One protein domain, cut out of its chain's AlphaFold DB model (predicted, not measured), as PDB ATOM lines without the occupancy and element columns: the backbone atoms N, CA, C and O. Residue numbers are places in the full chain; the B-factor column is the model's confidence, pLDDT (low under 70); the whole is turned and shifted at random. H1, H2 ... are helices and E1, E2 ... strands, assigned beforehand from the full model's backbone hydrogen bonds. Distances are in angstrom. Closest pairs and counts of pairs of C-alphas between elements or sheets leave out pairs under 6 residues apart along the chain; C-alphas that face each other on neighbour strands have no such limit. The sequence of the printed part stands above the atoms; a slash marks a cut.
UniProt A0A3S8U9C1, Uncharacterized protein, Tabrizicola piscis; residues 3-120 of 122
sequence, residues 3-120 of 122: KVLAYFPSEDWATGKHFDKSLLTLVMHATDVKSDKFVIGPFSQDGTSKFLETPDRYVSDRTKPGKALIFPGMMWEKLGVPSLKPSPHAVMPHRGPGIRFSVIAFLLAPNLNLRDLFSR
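Overview. This is residues 3 to 120 of the 122 residues of an uncharacterized protein of Tabrizicola piscis (UniProt A0A3S8U9C1). With little regular structure, two antiparallel sheets, E1-E7-E3-E5 and E2-E6-E4, stand partly face to face as a loose sandwich, with short helices H1, H2 and H3 at its margins. The 118 printed residues, class mixed, with 47 in named elements, run E1 E2 E3 E4 H1 E5 H2 E6 E7 H3. The whole is compact, radius of gyration of the C-alphas 14.8 A, spanning 43 by 27 by 27 A.

Along the chain. Find C-alpha 3 at (-34.737, 14.630, -14.887), where E1, residues 3 to 7, begins; next come E2, 15 to 18, E3, 24 to 29, 16.5 A long, E4, 38 to 40, H1, 56 to 59, E5, 68 to 72, H2, 75 to 78, E6, 89 to 91, and E7, 100 to 107, 23.2 A long. H3, 114 to 118, ends at (-21.705, 14.808, -6.066).

Arrangement. Within hydrogen-bond range, find N 5 and O 102, 2.9 A, between E1 and E7; N 26 and O 105, 2.8 A, between E3 and E7; N 27 and O 69, 2.8 A, between E3 and E5; N 18 and O 89, 3.1 A, between E2 and E6; N 39 and O 90, 3.1 A, between E4 and E6. The helices are on neither sheet. H1 and H2 are too short for an O i to N i+4 pair; H3 has 0 of 1 within range, but 2 of 2 O i to N i+3 pairs.

Size, cuts and confidence. The farthest C-alphas, Gly 80 and Pro 97, are 44.7 A apart. The printed part has no cut; the link E4 to H1 is long. Find pLDDT under 70 at residues 30 to 36, 46 to 51, 55 to 66 and 114 to 120.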
ATOM      1  N   LYS A   3     -34.600  16.077 -15.069       91.31
ATOM      2  CA  LYS A   3     -34.737  14.630 -14.887       91.31
ATOM      3  C   LYS A   3     -36.137  14.200 -15.305       91.31
ATOM      4  O   LYS A   3     -37.116  14.847 -14.944       91.31
ATOM      5  N   VAL A   4     -36.221  13.088 -16.024       90.25
ATOM      6  CA  VAL A   4     -37.484  12.408 -16.321       90.25
ATOM      7  C   VAL A   4     -37.470  11.096 -15.554       90.25
ATOM      8  O   VAL A   4     -36.535  10.311 -15.700       90.25
ATOM      9  N   LEU A   5     -38.464  10.892 -14.695       89.75
ATOM     10  CA  LEU A   5     -38.562   9.717 -13.833       89.75
ATOM     11  C   LEU A   5     -39.770   8.878 -14.231       89.75
ATOM     12  O   LEU A   5     -40.871   9.409 -14.387       89.75
ATOM     13  N   ALA A   6     -39.539   7.574 -14.363       89.81
ATOM     14  CA  ALA A   6     -40.560   6.560 -14.565       89.81
ATOM     15  C   ALA A   6     -40.720   5.756 -13.272       89.81
ATOM     16  O   ALA A   6     -39.751   5.202 -12.753       89.81
ATOM     17  N   TYR A   7     -41.939   5.699 -12.753       86.94
ATOM     18  CA  TYR A   7     -42.289   4.950 -11.556       86.94
ATOM     19  C   TYR A   7     -43.123   3.741 -11.958       86.94
ATOM     20  O   TYR A   7     -44.250   3.880 -12.443       86.94
ATOM     21  N   PHE A   8     -42.545   2.562 -11.766       88.75
ATOM     22  CA  PHE A   8     -43.206   1.282 -11.982       88.75
ATOM     23  C   PHE A   8     -44.003   0.875 -10.738       88.75
ATOM     24  O   PHE A   8     -43.708   1.371  -9.646       88.75
ATOM     25  N   PRO A   9     -45.007  -0.006 -10.886       89.31
ATOM     26  CA  PRO A   9     -45.748  -0.526  -9.748       89.31
ATOM     27  C   PRO A   9     -44.814  -1.166  -8.712       89.31
ATOM     28  O   PRO A   9     -44.021  -2.038  -9.058       89.31
ATOM     29  N   SER A  10     -44.884  -0.714  -7.462       88.56
ATOM     30  CA  SER A  10     -44.072  -1.212  -6.352       88.56
ATOM     31  C   SER A  10     -44.733  -0.918  -5.003       88.56
ATOM     32  O   SER A  10     -45.483   0.051  -4.854       88.56
ATOM     33  N   GLU A  11     -44.418  -1.757  -4.017       87.75
ATOM     34  CA  GLU A  11     -44.743  -1.543  -2.605       87.75
ATOM     35  C   GLU A  11     -43.710  -0.670  -1.884       87.75
ATOM     36  O   GLU A  11     -44.003  -0.097  -0.832       87.75
ATOM     37  N   ASP A  12     -42.527  -0.514  -2.476       88.50
ATOM     38  CA  ASP A  12     -41.436   0.261  -1.910       88.50
ATOM     39  C   ASP A  12     -41.575   1.754  -2.191       88.50
ATOM     40  O   ASP A  12     -42.184   2.206  -3.168       88.50
ATOM     41  N   TRP A  13     -40.946   2.549  -1.327       85.00
ATOM     42  CA  TRP A  13     -40.792   3.976  -1.568       85.00
ATOM     43  C   TRP A  13     -40.005   4.207  -2.854       85.00
ATOM     44  O   TRP A  13     -38.843   3.828  -2.969       85.00
ATOM     45  N   ALA A  14     -40.626   4.910  -3.797       87.56
ATOM     46  CA  ALA A  14     -39.981   5.286  -5.045       87.56
ATOM     47  C   ALA A  14     -38.845   6.292  -4.825       87.56
ATOM     48  O   ALA A  14     -37.836   6.290  -5.529       87.56
ATOM     49  N   THR A  15     -39.014   7.202  -3.869       88.50
ATOM     50  CA  THR A  15     -37.946   8.104  -3.441       88.50
ATOM     51  C   THR A  15     -38.122   8.402  -1.964       88.50
ATOM     52  O   THR A  15     -39.181   8.875  -1.545       88.50
ATOM     53  N   GLY A  16     -37.077   8.117  -1.187       87.25
ATOM     54  CA  GLY A  16     -37.027   8.434   0.234       87.25
ATOM     55  C   GLY A  16     -37.121   9.937   0.502       87.25
ATOM     56  O   GLY A  16     -37.031  10.772  -0.399       87.25
ATOM     57  N   LYS A  17     -37.305  10.284   1.771       87.56
ATOM     58  CA  LYS A  17     -37.422  11.677   2.210       87.56
ATOM     59  C   LYS A  17     -36.086  12.384   2.045       87.56
ATOM     60  O   LYS A  17     -35.066  11.874   2.498       87.56
ATOM     61  N   HIS A  18     -36.101  13.541   1.402       89.31
ATOM     62  CA  HIS A  18     -34.893  14.315   1.155       89.31
ATOM     63  C   HIS A  18     -35.215  15.787   0.889       89.31
ATOM     64  O   HIS A  18     -36.376  16.191   0.789       89.31
ATOM     65  N   PHE A  19     -34.150  16.573   0.764       90.19
ATOM     66  CA  PHE A  19     -34.174  17.922   0.225       90.19
ATOM     67  C   PHE A  19     -33.387  17.942  -1.080       90.19
ATOM     68  O   PHE A  19     -32.347  17.285  -1.200       90.19
ATOM     69  N   ASP A  20     -33.837  18.743  -2.038       91.50
ATOM     70  CA  ASP A  20     -33.061  18.956  -3.250       91.50
ATOM     71  C   ASP A  20     -31.901  19.907  -3.000       91.50
ATOM     72  O   ASP A  20     -32.035  20.942  -2.352       91.50
ATOM     73  N   LYS A  21     -30.752  19.605  -3.604       90.62
ATOM     74  CA  LYS A  21     -29.559  20.463  -3.559       90.62
ATOM     75  C   LYS A  21     -29.636  21.661  -4.535       90.62
ATOM     76  O   LYS A  21     -28.631  22.331  -4.760       90.62
ATOM     77  N   SER A  22     -30.791  21.892  -5.159       92.56
ATOM     78  CA  SER A  22     -31.058  22.964  -6.127       92.56
ATOM     79  C   SER A  22     -31.292  24.320  -5.438       92.56
ATOM     80  O   SER A  22     -31.362  24.410  -4.212       92.56
ATOM     81  N   LEU A  23     -31.412  25.388  -6.235       94.06
ATOM     82  CA  LEU A  23     -32.070  26.625  -5.804       94.06
ATOM     83  C   LEU A  23     -33.582  26.430  -5.797       94.06
ATOM     84  O   LEU A  23     -34.241  26.584  -4.776       94.06
ATOM     85  N   LEU A  24     -34.133  26.073  -6.951       95.44
ATOM     86  CA  LEU A  24     -35.551  25.792  -7.111       95.44
ATOM     87  C   LEU A  24     -35.702  24.437  -7.778       95.44
ATOM     88  O   LEU A  24     -34.957  24.100  -8.704       95.44
ATOM     89  N   THR A  25     -36.701  23.699  -7.329       94.88
ATOM     90  CA  THR A  25     -37.170  22.496  -7.999       94.88
ATOM     91  C   THR A  25     -38.562  22.757  -8.527       94.88
ATOM     92  O   THR A  25     -39.434  23.223  -7.797       94.88
ATOM     93  N   LEU A  26     -38.758  22.446  -9.803       93.25
ATOM     94  CA  LEU A  26     -40.050  22.410 -10.456       93.25
ATOM     95  C   LEU A  26     -40.403  20.957 -10.766       93.25
ATOM     96  O   LEU A  26     -39.622  20.257 -11.408       93.25
ATOM     97  N   VAL A  27     -41.576  20.508 -10.334       89.00
ATOM     98  CA  VAL A  27     -42.079  19.152 -10.560       89.00
ATOM     99  C   VAL A  27     -43.377  19.220 -11.346       89.00
ATOM    100  O   VAL A  27     -44.330  19.881 -10.938       89.00
ATOM    101  N   MET A  28     -43.424  18.507 -12.465       86.50
ATOM    102  CA  MET A  28     -44.634  18.275 -13.244       86.50
ATOM    103  C   MET A  28     -44.938  16.787 -13.256       86.50
ATOM    104  O   MET A  28     -44.095  15.973 -13.643       86.50
ATOM    105  N   HIS A  29     -46.153  16.431 -12.865       77.06
ATOM    106  CA  HIS A  29     -46.625  15.058 -12.939       77.06
ATOM    107  C   HIS A  29     -47.405  14.869 -14.239       77.06
ATOM    108  O   HIS A  29     -48.435  15.499 -14.458       77.06
ATOM    109  N   ALA A  30     -46.877  14.030 -15.130       64.19
ATOM    110  CA  ALA A  30     -47.390  13.904 -16.492       64.19
ATOM    111  C   ALA A  30     -48.647  13.025 -16.570       64.19
ATOM    112  O   ALA A  30     -49.471  13.205 -17.461       64.19
ATOM    113  N   THR A  31     -48.803  12.076 -15.642       64.50
ATOM    114  CA  THR A  31     -49.873  11.066 -15.687       64.50
ATOM    115  C   THR A  31     -50.615  10.890 -14.356       64.50
ATOM    116  O   THR A  31     -51.420   9.967 -14.224       64.50
ATOM    117  N   ASP A  32     -50.392  11.765 -13.365       57.56
ATOM    118  CA  ASP A  32     -51.082  11.722 -12.061       57.56
ATOM    119  C   ASP A  32     -52.484  12.328 -12.141       57.56
ATOM    120  O   ASP A  32     -52.778  13.366 -11.558       57.56
ATOM    121  N   VAL A  33     -53.397  11.659 -12.837       53.91
ATOM    122  CA  VAL A  33     -54.818  12.045 -12.791       53.91
ATOM    123  C   VAL A  33     -55.466  11.571 -11.472       53.91
ATOM    124  O   VAL A  33     -56.545  12.026 -11.101       53.91
ATOM    125  N   LYS A  34     -54.825  10.645 -10.732       53.59
ATOM    126  CA  LYS A  34     -55.417  10.000  -9.538       53.59
ATOM    127  C   LYS A  34     -54.458   9.645  -8.392       53.59
ATOM    128  O   LYS A  34     -54.911   9.024  -7.433       53.59
ATOM    129  N   SER A  35     -53.162   9.957  -8.469       55.72
ATOM    130  CA  SER A  35     -52.177   9.416  -7.518       55.72
ATOM    131  C   SER A  35     -51.565  10.511  -6.629       55.72
ATOM    132  O   SER A  35     -50.712  11.287  -7.047       55.72
ATOM    133  N   ASP A  36     -52.027  10.561  -5.374       60.16
ATOM    134  CA  ASP A  36     -51.531  11.419  -4.281       60.16
ATOM    135  C   ASP A  36     -50.163  10.915  -3.774       60.16
ATOM    136  O   ASP A  36     -49.998  10.522  -2.621       60.16
ATOM    137  N   LYS A  37     -49.192  10.758  -4.679       77.56
ATOM    138  CA  LYS A  37     -47.948  10.021  -4.391       77.56
ATOM    139  C   LYS A  37     -46.749  10.915  -4.159       77.56
ATOM    140  O   LYS A  37     -45.766  10.463  -3.582       77.56
ATOM    141  N   PHE A  38     -46.812  12.165  -4.599       85.25
ATOM    142  CA  PHE A  38     -45.830  13.164  -4.214       85.25
ATOM    143  C   PHE A  38     -46.277  13.826  -2.915       85.25
ATOM    144  O   PHE A  38     -47.371  14.390  -2.853       85.25
ATOM    145  N   VAL A  39     -45.423  13.760  -1.898       85.81
ATOM    146  CA  VAL A  39     -45.665  14.402  -0.605       85.81
ATOM    147  C   VAL A  39     -44.575  15.424  -0.329       85.81
ATOM    148  O   VAL A  39     -43.396  15.166  -0.577       85.81
ATOM    149  N   ILE A  40     -44.974  16.586   0.174       87.50
ATOM    150  CA  ILE A  40     -44.107  17.724   0.486       87.50
ATOM    151  C   ILE A  40     -44.578  18.349   1.795       87.50
ATOM    152  O   ILE A  40     -45.750  18.250   2.145       87.50
ATOM    153  N   GLY A  41     -43.670  18.969   2.534       85.00
ATOM    154  CA  GLY A  41     -44.011  19.611   3.798       85.00
ATOM    155  C   GLY A  41     -43.276  20.925   4.020       85.00
ATOM    156  O   GLY A  41     -42.448  21.332   3.195       85.00
ATOM    157  N   PRO A  42     -43.566  21.606   5.138       84.31
ATOM    158  CA  PRO A  42     -42.748  22.709   5.610       84.31
ATOM    159  C   PRO A  42     -41.355  22.212   6.015       84.31
ATOM    160  O   PRO A  42     -41.152  21.039   6.335       84.31
ATOM    161  N   PHE A  43     -40.380  23.120   6.012       83.88
ATOM    162  CA  PHE A  43     -39.036  22.819   6.495       83.88
ATOM    163  C   PHE A  43     -39.058  22.351   7.951       83.88
ATOM    164  O   PHE A  43     -39.667  22.998   8.803       83.88
ATOM    165  N   SER A  44     -38.321  21.278   8.235       78.94
ATOM    166  CA  SER A  44     -38.054  20.808   9.592       78.94
ATOM    167  C   SER A  44     -36.562  20.543   9.760       78.94
ATOM    168  O   SER A  44     -35.955  19.870   8.922       78.94
ATOM    169  N   GLN A  45     -35.964  21.073  10.832       70.56
ATOM    170  CA  GLN A  45     -34.523  20.947  11.102       70.56
ATOM    171  C   GLN A  45     -34.081  19.501  11.338       70.56
ATOM    172  O   GLN A  45     -32.957  19.138  11.011       70.56
ATOM    173  N   ASP A  46     -34.963  18.677  11.891       69.44
ATOM    174  CA  ASP A  46     -34.713  17.261  12.150       69.44
ATOM    175  C   ASP A  46     -34.904  16.382  10.897       69.44
ATOM    176  O   ASP A  46     -34.709  15.169  10.952       69.44
ATOM    177  N   GLY A  47     -35.320  16.976   9.768       56.91
ATOM    178  CA  GLY A  47     -35.702  16.250   8.556       56.91
ATOM    179  C   GLY A  47     -36.869  15.279   8.770       56.91
ATOM    180  O   GLY A  47     -37.132  14.440   7.903       56.91
ATOM    181  N   THR A  48     -37.556  15.345   9.919       55.31
ATOM    182  CA  THR A  48     -38.580  14.370  10.267       55.31
ATOM    183  C   THR A  48     -39.893  14.673   9.568       55.31
ATOM    184  O   THR A  48     -40.301  15.794   9.278       55.31
ATOM    185  N   SER A  49     -40.562  13.577   9.257       52.81
ATOM    186  CA  SER A  49     -41.660  13.475   8.316       52.81
ATOM    187  C   SER A  49     -43.036  13.720   8.893       52.81
ATOM    188  O   SER A  49     -44.012  13.254   8.311       52.81
ATOM    189  N   LYS A  50     -43.125  14.331  10.074       57.62
ATOM    190  CA  LYS A  50     -44.409  14.435  10.773       57.62
ATOM    191  C   LYS A  50     -45.426  15.304  10.021       57.62
ATOM    192  O   LYS A  50     -46.603  15.220  10.334       57.62
ATOM    193  N   PHE A  51     -44.980  16.056   9.010       65.25
ATOM    194  CA  PHE A  51     -45.785  17.038   8.284       65.25
ATOM    195  C   PHE A  51     -45.658  16.926   6.754       65.25
ATOM    196  O   PHE A  51     -45.836  17.916   6.051       65.25
ATOM    197  N   LEU A  52     -45.267  15.758   6.220       76.94
ATOM    198  CA  LEU A  52     -45.330  15.550   4.769       76.94
ATOM    199  C   LEU A  52     -46.766  15.231   4.379       76.94
ATOM    200  O   LEU A  52     -47.306  14.203   4.787       76.94
ATOM    201  N   GLU A  53     -47.347  16.082   3.550       74.19
ATOM    202  CA  GLU A  53     -48.725  15.958   3.100       74.19
ATOM    203  C   GLU A  53     -48.770  15.975   1.573       74.19
ATOM    204  O   GLU A  53     -47.831  16.405   0.893       74.19
ATOM    205  N   THR A  54     -49.864  15.469   1.009       70.81
ATOM    206  CA  THR A  54     -50.121  15.703  -0.413       70.81
ATOM    207  C   THR A  54     -50.543  17.161  -0.543       70.81
ATOM    208  O   THR A  54     -51.489  17.551   0.133       70.81
ATOM    209  N   PRO A  55     -49.885  17.984  -1.372       65.44
ATOM    210  CA  PRO A  55     -50.202  19.404  -1.423       65.44
ATOM    211  C   PRO A  55     -51.683  19.614  -1.791       65.44
ATOM    212  O   PRO A  55     -52.128  19.150  -2.838       65.44
ATOM    213  N   ASP A  56     -52.447  20.337  -0.964       58.12
ATOM    214  CA  ASP A  56     -53.918  20.488  -1.076       58.12
ATOM    215  C   ASP A  56     -54.412  20.912  -2.473       58.12
ATOM    216  O   ASP A  56     -55.496  20.539  -2.941       58.12
ATOM    217  N   ARG A  57     -53.590  21.686  -3.193       52.12
ATOM    218  CA  ARG A  57     -53.881  22.165  -4.557       52.12
ATOM    219  C   ARG A  57     -53.730  21.093  -5.644       52.12
ATOM    220  O   ARG A  57     -54.179  21.322  -6.769       52.12
ATOM    221  N   TYR A  58     -53.104  19.960  -5.326       50.81
ATOM    222  CA  TYR A  58     -53.039  18.761  -6.169       50.81
ATOM    223  C   TYR A  58     -54.283  17.883  -6.013       50.81
ATOM    224  O   TYR A  58     -54.763  17.315  -6.991       50.81
ATOM    225  N   VAL A  59     -54.846  17.818  -4.804       48.19
ATOM    226  CA  VAL A  59     -56.000  16.960  -4.498       48.19
ATOM    227  C   VAL A  59     -57.311  17.557  -5.025       48.19
ATOM    228  O   VAL A  59     -58.173  16.827  -5.511       48.19
ATOM    229  N   SER A  60     -57.452  18.885  -4.990       44.00
ATOM    230  CA  SER A  60     -58.715  19.586  -5.293       44.00
ATOM    231  C   SER A  60     -59.025  19.803  -6.781       44.00
ATOM    232  O   SER A  60     -60.145  20.179  -7.111       44.00
ATOM    233  N   ASP A  61     -58.084  19.559  -7.699       48.19
ATOM    234  CA  ASP A  61     -58.255  19.902  -9.124       48.19
ATOM    235  C   ASP A  61     -57.647  18.821 -10.040       48.19
ATOM    236  O   ASP A  61     -56.950  19.112 -11.016       48.19
ATOM    237  N   ARG A  62     -57.919  17.548  -9.707       51.28
ATOM    238  CA  ARG A  62     -57.507  16.327 -10.442       51.28
ATOM    239  C   ARG A  62     -57.922  16.302 -11.924       51.28
ATOM    240  O   ARG A  62     -57.563  15.385 -12.655       51.28
ATOM    241  N   THR A  63     -58.695  17.290 -12.366       46.03
ATOM    242  CA  THR A  63     -59.243  17.440 -13.716       46.03
ATOM    243  C   THR A  63     -58.431  18.377 -14.612       46.03
ATOM    244  O   THR A  63     -58.717  18.445 -15.806       46.03
ATOM    245  N   LYS A  64     -57.413  19.085 -14.093       55.09
ATOM    246  CA  LYS A  64     -56.596  20.020 -14.890       55.09
ATOM    247  C   LYS A  64     -55.167  19.507 -15.090       55.09
ATOM    248  O   LYS A  64     -54.321  19.733 -14.220       55.09
ATOM    249  N   PRO A  65     -54.866  18.845 -16.223       59.38
ATOM    250  CA  PRO A  65     -53.488  18.523 -16.581       59.38
ATOM    251  C   PRO A  65     -52.633  19.798 -16.678       59.38
ATOM    252  O   PRO A  65     -53.133  20.868 -17.023       59.38
ATOM    253  N   GLY A  66     -51.334  19.686 -16.380       63.09
ATOM    254  CA  GLY A  66     -50.365  20.772 -16.593       63.09
ATOM    255  C   GLY A  66     -50.056  21.669 -15.388       63.09
ATOM    256  O   GLY A  66     -49.456  22.727 -15.566       63.09
ATOM    257  N   LYS A  67     -50.414  21.280 -14.158       73.06
ATOM    258  CA  LYS A  67     -49.942  21.992 -12.957       73.06
ATOM    259  C   LYS A  67     -48.515  21.579 -12.599       73.06
ATOM    260  O   LYS A  67     -48.202  20.393 -12.507       73.06
ATOM    261  N   ALA A  68     -47.670  22.567 -12.331       81.69
ATOM    262  CA  ALA A  68     -46.330  22.364 -11.800       81.69
ATOM    263  C   ALA A  68     -46.279  22.763 -10.320       81.69
ATOM    264  O   ALA A  68     -46.878  23.763  -9.920       81.69
ATOM    265  N   LEU A  69     -45.551  21.999  -9.511       84.94
ATOM    266  CA  LEU A  69     -45.118  22.427  -8.184       84.94
ATOM    267  C   LEU A  69     -43.769  23.105  -8.318       84.94
ATOM    268  O   LEU A  69     -42.909  22.595  -9.026       84.94
ATOM    269  N   ILE A  70     -43.579  24.216  -7.618       91.31
ATOM    270  CA  ILE A  70     -42.274  24.847  -7.468       91.31
ATOM    271  C   ILE A  70     -41.975  25.018  -5.985       91.31
ATOM    272  O   ILE A  70     -42.839  25.458  -5.229       91.31
ATOM    273  N   PHE A  71     -40.771  24.647  -5.567       91.69
ATOM    274  CA  PHE A  71     -40.348  24.768  -4.177       91.69
ATOM    275  C   PHE A  71     -38.836  25.012  -4.052       91.69
ATOM    276  O   PHE A  71     -38.071  24.669  -4.962       91.69
ATOM    277  N   PRO A  72     -38.392  25.644  -2.951       94.19
ATOM    278  CA  PRO A  72     -36.981  25.914  -2.689       94.19
ATOM    279  C   PRO A  72     -36.184  24.648  -2.351       94.19
ATOM    280  O   PRO A  72     -36.649  23.767  -1.624       94.19
ATOM    281  N   GLY A  73     -34.947  24.598  -2.844       93.19
ATOM    282  CA  GLY A  73     -33.923  23.635  -2.450       93.19
ATOM    283  C   GLY A  73     -32.909  24.226  -1.463       93.19
ATOM    284  O   GLY A  73     -33.002  25.379  -1.042       93.19
ATOM    285  N   MET A  74     -31.924  23.419  -1.066       91.50
ATOM    286  CA  MET A  74     -30.958  23.740  -0.003       91.50
ATOM    287  C   MET A  74     -29.991  24.875  -0.361       91.50
ATOM    288  O   MET A  74     -29.308  25.405   0.513       91.50
ATOM    289  N   MET A  75     -29.866  25.234  -1.640       90.69
ATOM    290  CA  MET A  75     -28.826  26.166  -2.075       90.69
ATOM    291  C   MET A  75     -29.077  27.606  -1.602       90.69
ATOM    292  O   MET A  75     -28.124  28.369  -1.476       90.69
ATOM    293  N   TRP A  76     -30.320  27.973  -1.280       91.06
ATOM    294  CA  TRP A  76     -30.638  29.302  -0.744       91.06
ATOM    295  C   TRP A  76     -29.917  29.615   0.566       91.06
ATOM    296  O   TRP A  76     -29.434  30.729   0.752       91.06
ATOM    297  N   GLU A  77     -29.770  28.618   1.440       87.56
ATOM    298  CA  GLU A  77     -29.031  28.769   2.694       87.56
ATOM    299  C   GLU A  77     -27.551  29.075   2.433       87.56
ATOM    300  O   GLU A  77     -26.986  29.988   3.032       87.56
ATOM    301  N   LYS A  78     -26.941  28.380   1.465       84.56
ATOM    302  CA  LYS A  78     -25.539  28.598   1.077       84.56
ATOM    303  C   LYS A  78     -25.293  29.959   0.431       84.56
ATOM    304  O   LYS A  78     -24.185  30.474   0.518       84.56
ATOM    305  N   LEU A  79     -26.309  30.530  -0.212       87.25
ATOM    306  CA  LEU A  79     -26.250  31.863  -0.814       87.25
ATOM    307  C   LEU A  79     -26.563  32.989   0.183       87.25
ATOM    308  O   LEU A  79     -26.680  34.140  -0.227       87.25
ATOM    309  N   GLY A  80     -26.716  32.684   1.476       88.81
ATOM    310  CA  GLY A  80     -26.991  33.695   2.495       88.81
ATOM    311  C   GLY A  80     -28.436  34.195   2.500       88.81
ATOM    312  O   GLY A  80     -28.703  35.276   3.019       88.81
ATOM    313  N   VAL A  81     -29.383  33.414   1.962       91.31
ATOM    314  CA  VAL A  81     -30.825  33.724   1.969       91.31
ATOM    315  C   VAL A  81     -31.574  32.711   2.852       91.31
ATOM    316  O   VAL A  81     -32.352  31.893   2.361       91.31
ATOM    317  N   PRO A  82     -31.357  32.718   4.184       85.56
ATOM    318  CA  PRO A  82     -31.878  31.685   5.081       85.56
ATOM    319  C   PRO A  82     -33.398  31.743   5.280       85.56
ATOM    320  O   PRO A  82     -33.946  30.822   5.885       85.56
ATOM    321  N   SER A  83     -34.072  32.802   4.816       90.56
ATOM    322  CA  SER A  83     -35.536  32.931   4.829       90.56
ATOM    323  C   SER A  83     -36.221  31.972   3.851       90.56
ATOM    324  O   SER A  83     -37.371  31.598   4.070       90.56
ATOM    325  N   LEU A  84     -35.514  31.525   2.808       91.19
ATOM    326  CA  LEU A  84     -35.990  30.512   1.871       91.19
ATOM    327  C   LEU A  84     -35.529  29.132   2.338       91.19
ATOM    328  O   LEU A  84     -34.465  28.639   1.967       91.19
ATOM    329  N   LYS A  85     -36.336  28.516   3.201       90.94
ATOM    330  CA  LYS A  85     -36.058  27.181   3.732       90.94
ATOM    331  C   LYS A  85     -36.407  26.093   2.715       90.94
ATOM    332  O   LYS A  85     -37.459  26.201   2.091       90.94
ATOM    333  N   PRO A  86     -35.577  25.047   2.561       91.12
ATOM    334  CA  PRO A  86     -35.840  23.991   1.596       91.12
ATOM    335  C   PRO A  86     -37.057  23.156   1.998       91.12
ATOM    336  O   PRO A  86     -37.308  22.935   3.184       91.12
ATOM    337  N   SER A  87     -37.789  22.650   1.010       90.25
ATOM    338  CA  SER A  87     -38.968  21.817   1.265       90.25
ATOM    339  C   SER A  87     -38.604  20.327   1.280       90.25
ATOM    340  O   SER A  87     -38.140  19.806   0.255       90.25
ATOM    341  N   PRO A  88     -38.807  19.613   2.407       90.31
ATOM    342  CA  PRO A  88     -38.647  18.171   2.431       90.31
ATOM    343  C   PRO A  88     -39.753  17.540   1.594       90.31
ATOM    344  O   PRO A  88     -40.912  17.960   1.653       90.31
ATOM    345  N   HIS A  89     -39.401  16.524   0.820       89.75
ATOM    346  CA  HIS A  89     -40.362  15.819  -0.013       89.75
ATOM    347  C   HIS A  89     -39.963  14.361  -0.222       89.75
ATOM    348  O   HIS A  89     -38.832  13.946   0.050       89.75
ATOM    349  N   ALA A  90     -40.927  13.566  -0.674       89.56
ATOM    350  CA  ALA A  90     -40.752  12.154  -0.975       89.56
ATOM    351  C   ALA A  90     -41.750  11.700  -2.046       89.56
ATOM    352  O   ALA A  90     -42.736  12.381  -2.340       89.56
ATOM    353  N   VAL A  91     -41.499  10.515  -2.605       87.88
ATOM    354  CA  VAL A  91     -42.426   9.866  -3.535       87.88
ATOM    355  C   VAL A  91     -42.851   8.527  -2.955       87.88
ATOM    356  O   VAL A  91     -42.047   7.599  -2.842       87.88
ATOM    357  N   MET A  92     -44.125   8.454  -2.580       87.69
ATOM    358  CA  MET A  92     -44.782   7.266  -2.056       87.69
ATOM    359  C   MET A  92     -44.827   6.133  -3.096       87.69
ATOM    360  O   MET A  92     -44.749   6.398  -4.300       87.69
ATOM    361  N   PRO A  93     -45.032   4.879  -2.654       87.06
ATOM    362  CA  PRO A  93     -45.172   3.734  -3.549       87.06
ATOM    363  C   PRO A  93     -46.286   3.917  -4.590       87.06
ATOM    364  O   PRO A  93     -47.436   4.265  -4.264       87.06
ATOM    365  N   HIS A  94     -45.956   3.652  -5.855       85.75
ATOM    366  CA  HIS A  94     -46.918   3.611  -6.954       85.75
ATOM    367  C   HIS A  94     -47.544   2.218  -7.009       85.75
ATOM    368  O   HIS A  94     -46.883   1.267  -7.386       85.75
ATOM    369  N   ARG A  95     -48.816   2.088  -6.629       84.00
ATOM    370  CA  ARG A  95     -49.538   0.796  -6.607       84.00
ATOM    371  C   ARG A  95     -50.560   0.648  -7.738       84.00
ATOM    372  O   ARG A  95     -51.275  -0.344  -7.806       84.00
ATOM    373  N   GLY A  96     -50.700   1.674  -8.577       80.06
ATOM    374  CA  GLY A  96     -51.660   1.662  -9.677       80.06
ATOM    375  C   GLY A  96     -51.158   0.828 -10.859       80.06
ATOM    376  O   GLY A  96     -49.950   0.643 -11.000       80.06
ATOM    377  N   PRO A  97     -52.054   0.363 -11.743       80.19
ATOM    378  CA  PRO A  97     -51.636  -0.242 -13.000       80.19
ATOM    379  C   PRO A  97     -50.903   0.791 -13.876       80.19
ATOM    380  O   PRO A  97     -51.294   1.959 -13.931       80.19
ATOM    381  N   GLY A  98     -49.855   0.358 -14.582       83.06
ATOM    382  CA  GLY A  98     -49.109   1.180 -15.542       83.06
ATOM    383  C   GLY A  98     -47.925   1.962 -14.959       83.06
ATOM    384  O   GLY A  98     -47.603   1.860 -13.776       83.06
ATOM    385  N   ILE A  99     -47.258   2.732 -15.822       85.06
ATOM    386  CA  ILE A  99     -46.084   3.545 -15.473       85.06
ATOM    387  C   ILE A  99     -46.535   4.977 -15.197       85.06
ATOM    388  O   ILE A  99     -47.263   5.572 -15.992       85.06
ATOM    389  N   ARG A 100     -46.064   5.547 -14.089       83.44
ATOM    390  CA  ARG A 100     -46.230   6.969 -13.784       83.44
ATOM    391  C   ARG A 100     -44.992   7.745 -14.215       83.44
ATOM    392  O   ARG A 100     -43.878   7.338 -13.899       83.44
ATOM    393  N   PHE A 101     -45.184   8.894 -14.855       86.00
ATOM    394  CA  PHE A 101     -44.081   9.766 -15.258       86.00
ATOM    395  C   PHE A 101     -44.097  11.103 -14.519       86.00
ATOM    396  O   PHE A 101     -45.144  11.739 -14.368       86.00
ATOM    397  N   SER A 102     -42.907  11.559 -14.127       86.94
ATOM    398  CA  SER A 102     -42.674  12.917 -13.631       86.94
ATOM    399  C   SER A 102     -41.522  13.567 -14.380       86.94
ATOM    400  O   SER A 102     -40.500  12.932 -14.645       86.94
ATOM    401  N   VAL A 103     -41.667  14.857 -14.662       89.62
ATOM    402  CA  VAL A 103     -40.590  15.712 -15.158       89.62
ATOM    403  C   VAL A 103     -40.179  16.641 -14.028       89.62
ATOM    404  O   VAL A 103     -41.012  17.348 -13.464       89.62
ATOM    405  N   ILE A 104     -38.894  16.630 -13.694       91.88
ATOM    406  CA  ILE A 104     -38.324  17.447 -12.628       91.88
ATOM    407  C   ILE A 104     -37.264  18.358 -13.233       91.88
ATOM    408  O   ILE A 104     -36.287  17.885 -13.810       91.88
ATOM    409  N   ALA A 105     -37.441  19.666 -13.091       94.31
ATOM    410  CA  ALA A 105     -36.467  20.662 -13.499       94.31
ATOM    411  C   ALA A 105     -35.832  21.309 -12.263       94.31
ATOM    412  O   ALA A 105     -36.516  21.836 -11.393       94.31
ATOM    413  N   PHE A 106     -34.505  21.290 -12.209       94.00
ATOM    414  CA  PHE A 106     -33.709  21.927 -11.169       94.00
ATOM    415  C   PHE A 106     -33.077  23.200 -11.714       94.00
ATOM    416  O   PHE A 106     -32.255  23.144 -12.644       94.00
ATOM    417  N   LEU A 107     -33.408  24.328 -11.090       94.69
ATOM    418  CA  LEU A 107     -32.620  25.544 -11.192       94.69
ATOM    419  C   LEU A 107     -31.424  25.403 -10.251       94.69
ATOM    420  O   LEU A 107     -31.587  25.234  -9.045       94.69
ATOM    421  N   LEU A 108     -30.219  25.441 -10.805       90.50
ATOM    422  CA  LEU A 108     -28.981  25.379 -10.031       90.50
ATOM    423  C   LEU A 108     -28.460  26.794  -9.796       90.50
ATOM    424  O   LEU A 108     -28.758  27.693 -10.582       90.50
ATOM    425  N   ALA A 109     -27.681  26.985  -8.732       85.62
ATOM    426  CA  ALA A 109     -27.010  28.261  -8.536       85.62
ATOM    427  C   ALA A 109     -26.078  28.567  -9.721       85.62
ATOM    428  O   ALA A 109     -25.415  27.656 -10.233       85.62
ATOM    429  N   PRO A 110     -26.023  29.831 -10.173       80.31
ATOM    430  CA  PRO A 110     -25.041  30.240 -11.163       80.31
ATOM    431  C   PRO A 110     -23.632  29.957 -10.631       80.31
ATOM    432  O   PRO A 110     -23.375  30.084  -9.434       80.31
ATOM    433  N   ASN A 111     -22.731  29.540 -11.521       77.06
ATOM    434  CA  ASN A 111     -21.346  29.162 -11.200       77.06
ATOM    435  C   ASN A 111     -21.194  27.963 -10.246       77.06
ATOM    436  O   ASN A 111     -20.096  27.701  -9.757       77.06
ATOM    437  N   LEU A 112     -22.263  27.200  -9.997       73.19
ATOM    438  CA  LEU A 112     -22.167  25.962  -9.239       73.19
ATOM    439  C   LEU A 112     -21.420  24.907 -10.063       73.19
ATOM    440  O   LEU A 112     -21.909  24.442 -11.096       73.19
ATOM    441  N   ASN A 113     -20.254  24.482  -9.584       71.06
ATOM    442  CA  ASN A 113     -19.572  23.337 -10.163       71.06
ATOM    443  C   ASN A 113     -20.346  22.064  -9.800       71.06
ATOM    444  O   ASN A 113     -20.455  21.686  -8.634       71.06
ATOM    445  N   LEU A 114     -20.891  21.380 -10.811       66.94
ATOM    446  CA  LEU A 114     -21.661  20.150 -10.613       66.94
ATOM    447  C   LEU A 114     -20.864  19.072  -9.865       66.94
ATOM    448  O   LEU A 114     -21.467  18.271  -9.157       66.94
ATOM    449  N   ARG A 115     -19.529  19.061  -9.968       67.31
ATOM    450  CA  ARG A 115     -18.676  18.108  -9.236       67.31
ATOM    451  C   ARG A 115     -18.810  18.259  -7.719       67.31
ATOM    452  O   ARG A 115     -18.803  17.253  -7.015       67.31
ATOM    453  N   ASP A 116     -19.049  19.472  -7.231       63.28
ATOM    454  CA  ASP A 116     -19.171  19.767  -5.799       63.28
ATOM    455  C   ASP A 116     -20.500  19.277  -5.200       63.28
ATOM    456  O   ASP A 116     -20.622  19.086  -3.989       63.28
ATOM    457  N   LEU A 117     -21.517  19.041  -6.038       59.75
ATOM    458  CA  LEU A 117     -22.799  18.468  -5.613       59.75
ATOM    459  C   LEU A 117     -22.715  16.962  -5.343       59.75
ATOM    460  O   LEU A 117     -23.465  16.449  -4.500       59.75
ATOM    461  N   PHE A 118     -21.836  16.267  -6.071       57.38
ATOM    462  CA  PHE A 118     -21.705  14.808  -6.066       57.38
ATOM    463  C   PHE A 118     -20.500  14.304  -5.256       57.38
ATOM    464  O   PHE A 118     -20.424  13.112  -4.987       57.38
ATOM    465  N   SER A 119     -19.597  15.189  -4.819       54.31
ATOM    466  CA  SER A 119     -18.397  14.845  -4.037       54.31
ATOM    467  C   SER A 119     -18.639  14.630  -2.535       54.31
ATOM    468  O   SER A 119     -17.706  14.304  -1.806       54.31
ATOM    469  N   ARG A 120     -19.878  14.777  -2.048       42.78
ATOM    470  CA  ARG A 120     -20.265  14.470  -0.659       42.78
ATOM    471  C   ARG A 120     -21.354  13.401  -0.633       42.78
ATOM    472  O   ARG A 120     -22.533  13.715  -0.463       42.78
TER     473      ARG A 120